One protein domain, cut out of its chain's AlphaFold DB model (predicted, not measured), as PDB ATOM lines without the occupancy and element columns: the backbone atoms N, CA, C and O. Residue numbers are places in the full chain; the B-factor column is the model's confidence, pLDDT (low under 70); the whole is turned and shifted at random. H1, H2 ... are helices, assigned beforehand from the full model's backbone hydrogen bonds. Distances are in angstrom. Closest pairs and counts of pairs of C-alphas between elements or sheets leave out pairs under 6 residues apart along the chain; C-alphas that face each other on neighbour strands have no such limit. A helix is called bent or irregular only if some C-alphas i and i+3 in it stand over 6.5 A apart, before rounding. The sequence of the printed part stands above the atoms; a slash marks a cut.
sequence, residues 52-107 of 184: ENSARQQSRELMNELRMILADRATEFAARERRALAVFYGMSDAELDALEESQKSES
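What this domain is: This is residues 52 to 107 of the 184 residues of an uncharacterized protein of Necator americanus (UniProt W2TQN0). A long helix, H1, kinked partway along, makes a corner at its far end with a short helix, H2, like an L with one long arm. H1 makes most of the length, and the chain folds over at a tight link. The printed part has 56 residues with two named helices, H1 then H2, and no named strand; the class is all helix. It is extended, with a radius of gyration of the C-alphas of 17.9 A and spans of 53 by 25 by 12 A.

How they stand to each other: Start with H1, residues 52 to 88, and look near residue 73 for a kink of 42 degrees. H1 is neither bent nor irregular, but only just: C-alphas 72 and 75 are 6.3 A apart. After a tight link of four residues comes H2, residues 93 to 107. Residues 83 to 86 of H1 alone touch residues 93 to 96 of H2; the closest C-alphas, of Ala 86 and Leu 96, are 6.9 A apart. The helices run opposite ways at a steep tilt of 57 degrees. In H2 every O i to N i+4 pair is within hydrogen-bond range; in H1, 31 of 33 are.

Where its parts are: Find C-alpha 52 at (240.331, 283.859, 186.452); from there H1 runs 49.0 A to C-alpha 88 at (204.785, 252.996, 200.078). H2 runs 21.0 A from C-alpha 93 to C-alpha 107 at (209.485, 253.453, 174.773).

The domain as a whole: The two C-alphas farthest apart, of Glu 52 and Gly 90, are 53.7 A apart. Residues 52 to 81 and 98 to 107 stand free. The printed part has no cut. Its mean pLDDT is 86.9, with residues 52, 106 and 107 under 70.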
ATOM      1  N   GLU A  52     241.777 283.977 186.256       67.69
ATOM      2  CA  GLU A  52     240.331 283.859 186.452       67.69
ATOM      3  C   GLU A  52     239.687 282.934 185.409       67.69
ATOM      4  O   GLU A  52     238.851 282.094 185.750       67.69
ATOM      5  N   ASN A  53     240.143 282.993 184.155       73.44
ATOM      6  CA  ASN A  53     239.730 282.048 183.120       73.44
ATOM      7  C   ASN A  53     240.167 280.616 183.445       73.44
ATOM      8  O   ASN A  53     239.380 279.691 183.250       73.44
ATOM      9  N   SER A  54     241.373 280.422 183.992       78.12
ATOM     10  CA  SER A  54     241.836 279.110 184.458       78.12
ATOM     11  C   SER A  54     240.966 278.571 185.599       78.12
ATOM     12  O   SER A  54     240.544 277.415 185.549       78.12
ATOM     13  N   ALA A  55     240.600 279.411 186.572       79.44
ATOM     14  CA  ALA A  55     239.710 279.025 187.667       79.44
ATOM     15  C   ALA A  55     238.288 278.685 187.180       79.44
ATOM     16  O   ALA A  55     237.704 277.676 187.586       79.44
ATOM     17  N   ARG A  56     237.729 279.483 186.260       80.94
ATOM     18  CA  ARG A  56     236.421 279.218 185.635       80.94
ATOM     19  C   ARG A  56     236.434 277.939 184.803       80.94
ATOM     20  O   ARG A  56     235.472 277.171 184.842       80.94
ATOM     21  N   GLN A  57     237.519 277.688 184.081       87.06
ATOM     22  CA  GLN A  57     237.700 276.475 183.293       87.06
ATOM     23  C   GLN A  57     237.806 275.237 184.191       87.06
ATOM     24  O   GLN A  57     237.088 274.264 183.968       87.06
ATOM     25  N   GLN A  58     238.596 275.305 185.265       89.38
ATOM     26  CA  GLN A  58     238.695 274.236 186.258       89.38
ATOM     27  C   GLN A  58     237.341 273.949 186.928       89.38
ATOM     28  O   GLN A  58     236.979 272.794 187.132       89.38
ATOM     29  N   SER A  59     236.553 274.989 187.224       89.50
ATOM     30  CA  SER A  59     235.189 274.839 187.749       89.50
ATOM     31  C   SER A  59     234.270 274.105 186.764       89.50
ATOM     32  O   SER A  59     233.558 273.176 187.147       89.50
ATOM     33  N   ARG A  60     234.321 274.450 185.469       91.50
ATOM     34  CA  ARG A  60     233.563 273.739 184.423       91.50
ATOM     35  C   ARG A  60     233.975 272.273 184.315       91.50
ATOM     36  O   ARG A  60     233.106 271.414 184.181       91.50
ATOM     37  N   GLU A  61     235.272 271.991 184.382       93.50
ATOM     38  CA  GLU A  61     235.815 270.630 184.350       93.50
ATOM     39  C   GLU A  61     235.347 269.811 185.554       93.50
ATOM     40  O   GLU A  61     234.793 268.728 185.367       93.50
ATOM     41  N   LEU A  62     235.438 270.368 186.763       94.75
ATOM     42  CA  LEU A  62     234.942 269.737 187.986       94.75
ATOM     43  C   LEU A  62     233.431 269.470 187.918       94.75
ATOM     44  O   LEU A  62     232.961 268.392 188.271       94.75
ATOM     45  N   MET A  63     232.650 270.431 187.423       91.81
ATOM     46  CA  MET A  63     231.208 270.244 187.250       91.81
ATOM     47  C   MET A  63     230.888 269.157 186.224       91.81
ATOM     48  O   MET A  63     229.924 268.414 186.401       91.81
ATOM     49  N   ASN A  64     231.682 269.031 185.161       92.94
ATOM     50  CA  ASN A  64     231.525 267.949 184.194       92.94
ATOM     51  C   ASN A  64     231.892 266.590 184.795       92.94
ATOM     52  O   ASN A  64     231.170 265.621 184.570       92.94
ATOM     53  N   GLU A  65     232.946 266.519 185.603       93.12
ATOM     54  CA  GLU A  65     233.309 265.307 186.338       93.12
ATOM     55  C   GLU A  65     232.192 264.888 187.306       93.12
ATOM     56  O   GLU A  65     231.748 263.740 187.291       93.12
ATOM     57  N   LEU A  66     231.651 265.838 188.075       92.12
ATOM     58  CA  LEU A  66     230.503 265.601 188.950       92.12
ATOM     59  C   LEU A  66     229.283 265.113 188.168       92.12
ATOM     60  O   LEU A  66     228.632 264.165 188.597       92.12
ATOM     61  N   ARG A  67     228.982 265.713 187.008       91.38
ATOM     62  CA  ARG A  67     227.889 265.253 186.138       91.38
ATOM     63  C   ARG A  67     228.103 263.822 185.666       91.38
ATOM     64  O   ARG A  67     227.148 263.058 185.693       91.38
ATOM     65  N   MET A  68     229.321 263.452 185.277       88.69
ATOM     66  CA  MET A  68     229.645 262.083 184.865       88.69
ATOM     67  C   MET A  68     229.446 261.090 186.017       88.69
ATOM     68  O   MET A  68     228.718 260.113 185.865       88.69
ATOM     69  N   ILE A  69     230.006 261.377 187.199       91.31
ATOM     70  CA  ILE A  69     229.880 260.511 188.386       91.31
ATOM     71  C   ILE A  69     228.413 260.381 188.826       91.31
ATOM     72  O   ILE A  69     227.962 259.304 189.227       91.31
ATOM     73  N   LEU A  70     227.659 261.481 188.778       88.50
ATOM     74  CA  LEU A  70     226.248 261.493 189.149       88.50
ATOM     75  C   LEU A  70     225.366 260.831 188.094       88.50
ATOM     76  O   LEU A  70     224.386 260.215 188.487       88.50
ATOM     77  N   ALA A  71     225.687 260.913 186.801       89.19
ATOM     78  CA  ALA A  71     224.917 260.258 185.743       89.19
ATOM     79  C   ALA A  71     224.884 258.736 185.935       89.19
ATOM     80  O   ALA A  71     223.810 258.134 185.876       89.19
ATOM     81  N   ASP A  72     226.029 258.136 186.266       85.88
ATOM     82  CA  ASP A  72     226.118 256.699 186.543       85.88
ATOM     83  C   ASP A  72     225.237 256.313 187.739       85.88
ATOM     84  O   ASP A  72     224.455 255.359 187.683       85.88
ATOM     85  N   ARG A  73     225.294 257.109 188.813       88.81
ATOM     86  CA  ARG A  73     224.531 256.862 190.048       88.81
ATOM     87  C   ARG A  73     223.064 257.275 189.965       88.81
ATOM     88  O   ARG A  73     222.255 256.768 190.738       88.81
ATOM     89  N   ALA A  74     222.691 258.171 189.053       89.88
ATOM     90  CA  ALA A  74     221.324 258.670 188.915       89.88
ATOM     91  C   ALA A  74     220.354 257.524 188.621       89.88
ATOM     92  O   ALA A  74     219.249 257.489 189.157       89.88
ATOM     93  N   THR A  75     220.797 256.544 187.831       87.25
ATOM     94  CA  THR A  75     220.016 255.340 187.528       87.25
ATOM     95  C   THR A  75     219.750 254.489 188.774       87.25
ATOM     96  O   THR A  75     218.630 254.017 188.971       87.25
ATOM     97  N   GLU A  76     220.739 254.352 189.661       89.62
ATOM     98  CA  GLU A  76     220.614 253.624 190.926       89.62
ATOM     99  C   GLU A  76     219.687 254.351 191.905       89.62
ATOM    100  O   GLU A  76     218.839 253.724 192.542       89.62
ATOM    101  N   PHE A  77     219.810 255.677 192.009       90.44
ATOM    102  CA  PHE A  77     218.911 256.483 192.832       90.44
ATOM    103  C   PHE A  77     217.475 256.407 192.330       90.44
ATOM    104  O   PHE A  77     216.585 256.144 193.133       90.44
ATOM    105  N   ALA A  78     217.260 256.527 191.020       88.88
ATOM    106  CA  ALA A  78     215.941 256.370 190.424       88.88
ATOM    107  C   ALA A  78     215.363 254.969 190.690       88.88
ATOM    108  O   ALA A  78     214.191 254.839 191.030       88.88
ATOM    109  N   ALA A  79     216.172 253.909 190.584       88.06
ATOM    110  CA  ALA A  79     215.728 252.549 190.895       88.06
ATOM    111  C   ALA A  79     215.373 252.383 192.385       88.06
ATOM    112  O   ALA A  79     214.336 251.808 192.723       88.06
ATOM    113  N   ARG A  80     216.205 252.914 193.287       91.69
ATOM    114  CA  ARG A  80     215.977 252.869 194.739       91.69
ATOM    115  C   ARG A  80     214.732 253.660 195.138       91.69
ATOM    116  O   ARG A  80     213.943 253.169 195.940       91.69
ATOM    117  N   GLU A  81     214.544 254.847 194.573       91.12
ATOM    118  CA  GLU A  81     213.358 255.676 194.788       91.12
ATOM    119  C   GLU A  81     212.098 254.964 194.295       91.12
ATOM    120  O   GLU A  81     211.135 254.850 195.048       91.12
ATOM    121  N   ARG A  82     212.118 254.394 193.083       88.38
ATOM    122  CA  ARG A  82     210.984 253.623 192.551       88.38
ATOM    123  C   ARG A  82     210.602 252.454 193.455       88.38
ATOM    124  O   ARG A  82     209.418 252.279 193.729       88.38
ATOM    125  N   ARG A  83     211.579 251.706 193.979       91.25
ATOM    126  CA  ARG A  83     211.322 250.640 194.965       91.25
ATOM    127  C   ARG A  83     210.728 251.184 196.261       91.25
ATOM    128  O   ARG A  83     209.752 250.638 196.760       91.25
ATOM    129  N   ALA A  84     211.273 252.277 196.792       93.38
ATOM    130  CA  ALA A  84     210.742 252.900 198.003       93.38
ATOM    131  C   ALA A  84     209.288 253.372 197.814       93.38
ATOM    132  O   ALA A  84     208.445 253.150 198.683       93.38
ATOM    133  N   LEU A  85     208.979 253.969 196.660       91.00
ATOM    134  CA  LEU A  85     207.622 254.365 196.296       91.00
ATOM    135  C   LEU A  85     206.705 253.148 196.129       91.00
ATOM    136  O   LEU A  85     205.590 253.169 196.638       91.00
ATOM    137  N   ALA A  86     207.164 252.074 195.484       92.88
ATOM    138  CA  ALA A  86     206.386 250.844 195.342       92.88
ATOM    139  C   ALA A  86     205.977 250.277 196.707       92.88
ATOM    140  O   ALA A  86     204.794 250.027 196.935       92.88
ATOM    141  N   VAL A  87     206.922 250.199 197.651       93.31
ATOM    142  CA  VAL A  87     206.651 249.787 199.037       93.31
ATOM    143  C   VAL A  87     205.623 250.706 199.701       93.31
ATOM    144  O   VAL A  87     204.695 250.217 200.343       93.31
ATOM    145  N   PHE A  88     205.737 252.027 199.521       93.06
ATOM    146  CA  PHE A  88     204.785 252.996 200.078       93.06
ATOM    147  C   PHE A  88     203.354 252.792 199.555       93.06
ATOM    148  O   PHE A  88     202.392 252.939 200.308       93.06
ATOM    149  N   TYR A  89     203.208 252.405 198.287       93.00
ATOM    150  CA  TYR A  89     201.913 252.112 197.667       93.00
ATOM    151  C   TYR A  89     201.470 250.647 197.800       93.00
ATOM    152  O   TYR A  89     200.421 250.280 197.274       93.00
ATOM    153  N   GLY A  90     202.227 249.810 198.519       92.12
ATOM    154  CA  GLY A  90     201.914 248.392 198.701       92.12
ATOM    155  C   GLY A  90     202.079 247.542 197.436       92.12
ATOM    156  O   GLY A  90     201.534 246.442 197.377       92.12
ATOM    157  N   MET A  91     202.810 248.037 196.434       92.69
ATOM    158  CA  MET A  91     203.214 247.263 195.261       92.69
ATOM    159  C   MET A  91     204.399 246.362 195.609       92.69
ATOM    160  O   MET A  91     205.313 246.760 196.331       92.69
ATOM    161  N   SER A  92     204.383 245.138 195.084       90.62
ATOM    162  CA  SER A  92     205.495 244.196 195.249       90.62
ATOM    163  C   SER A  92     206.612 244.458 194.236       90.62
ATOM    164  O   SER A  92     206.343 244.927 193.131       90.62
ATOM    165  N   ASP A  93     207.851 244.086 194.570       87.94
ATOM    166  CA  ASP A  93     208.997 244.234 193.658       87.94
ATOM    167  C   ASP A  93     208.765 243.518 192.312       87.94
ATOM    168  O   ASP A  93     209.084 244.058 191.258       87.94
ATOM    169  N   ALA A  94     208.109 242.350 192.324       87.62
ATOM    170  CA  ALA A  94     207.778 241.600 191.110       87.62
ATOM    171  C   ALA A  94     206.758 242.320 190.205       87.62
ATOM    172  O   ALA A  94     206.798 242.183 188.984       87.62
ATOM    173  N   GLU A  95     205.833 243.078 190.797       87.31
ATOM    174  CA  GLU A  95     204.861 243.887 190.057       87.31
ATOM    175  C   GLU A  95     205.518 245.148 189.477       87.31
ATOM    176  O   GLU A  95     205.229 245.532 188.343       87.31
ATOM    177  N   LEU A  96     206.446 245.753 190.225       87.31
ATOM    178  CA  LEU A  96     207.230 246.902 189.777       87.31
ATOM    179  C   LEU A  96     208.139 246.546 188.589       87.31
ATOM    180  O   LEU A  96     208.154 247.279 187.599       87.31
ATOM    181  N   ASP A  97     208.845 245.415 188.660       87.62
ATOM    182  CA  ASP A  97     209.731 244.947 187.587       87.62
ATOM    183  C   ASP A  97     208.935 244.653 186.297       87.62
ATOM    184  O   ASP A  97     209.339 245.057 185.206       87.62
ATOM    185  N   ALA A  98     207.750 244.037 186.415       88.56
ATOM    186  CA  ALA A  98     206.868 243.781 185.272       88.56
ATOM    187  C   ALA A  98     206.385 245.080 184.591       88.56
ATOM    188  O   ALA A  98     206.283 245.147 183.360       88.56
ATOM    189  N   LEU A  99     206.109 246.129 185.375       84.25
ATOM    190  CA  LEU A  99     205.760 247.450 184.848       84.25
ATOM    191  C   LEU A  99     206.949 248.099 184.126       84.25
ATOM    192  O   LEU A  99     206.765 248.609 183.019       84.25
ATOM    193  N   GLU A 100     208.159 248.032 184.684       85.06
ATOM    194  CA  GLU A 100     209.365 248.589 184.052       85.06
ATOM    195  C   GLU A 100     209.697 247.890 182.723       85.06
ATOM    196  O   GLU A 100     210.002 248.555 181.727       85.06
ATOM    197  N   GLU A 101     209.568 246.563 182.658       86.12
ATOM    198  CA  GLU A 101     209.754 245.804 181.416       86.12
ATOM    199  C   GLU A 101     208.732 246.195 180.341       86.12
ATOM    200  O   GLU A 101     209.098 246.396 179.174       86.12
ATOM    201  N   SER A 102     207.465 246.373 180.729       81.69
ATOM    202  CA  SER A 102     206.412 246.798 179.803       81.69
ATOM    203  C   SER A 102     206.681 248.201 179.245       81.69
ATOM    204  O   SER A 102     206.652 248.399 178.027       81.69
ATOM    205  N   GLN A 103     207.084 249.148 180.095       79.75
ATOM    206  CA  GLN A 103     207.329 250.537 179.710       79.75
ATOM    207  C   GLN A 103     208.584 250.682 178.833       79.75
ATOM    208  O   GLN A 103     208.590 251.431 177.854       79.75
ATOM    209  N   LYS A 104     209.637 249.902 179.113       78.00
ATOM    210  CA  LYS A 104     210.860 249.855 178.295       78.00
ATOM    211  C   LYS A 104     210.601 249.289 176.897       78.00
ATOM    212  O   LYS A 104     211.245 249.709 175.932       78.00
ATOM    213  N   SER A 105     209.664 248.349 176.776       72.38
ATOM    214  CA  SER A 105     209.250 247.795 175.483       72.38
ATOM    215  C   SER A 105     208.419 248.784 174.652       72.38
ATOM    216  O   SER A 105     208.526 248.799 173.425       72.38
ATOM    217  N   GLU A 106     207.657 249.658 175.312       65.31
ATOM    218  CA  GLU A 106     206.802 250.665 174.676       65.31
ATOM    219  C   GLU A 106     207.592 251.921 174.267       65.31
ATOM    220  O   GLU A 106     207.425 252.420 173.157       65.31
ATOM    221  N   SER A 107     208.565 252.346 175.082       59.03
ATOM    222  CA  SER A 107     209.485 253.453 174.773       59.03
ATOM    223  C   SER A 107     210.407 253.192 173.572       59.03
ATOM    224  O   SER A 107     210.954 254.141 173.017       59.03
TER     225      SER A 107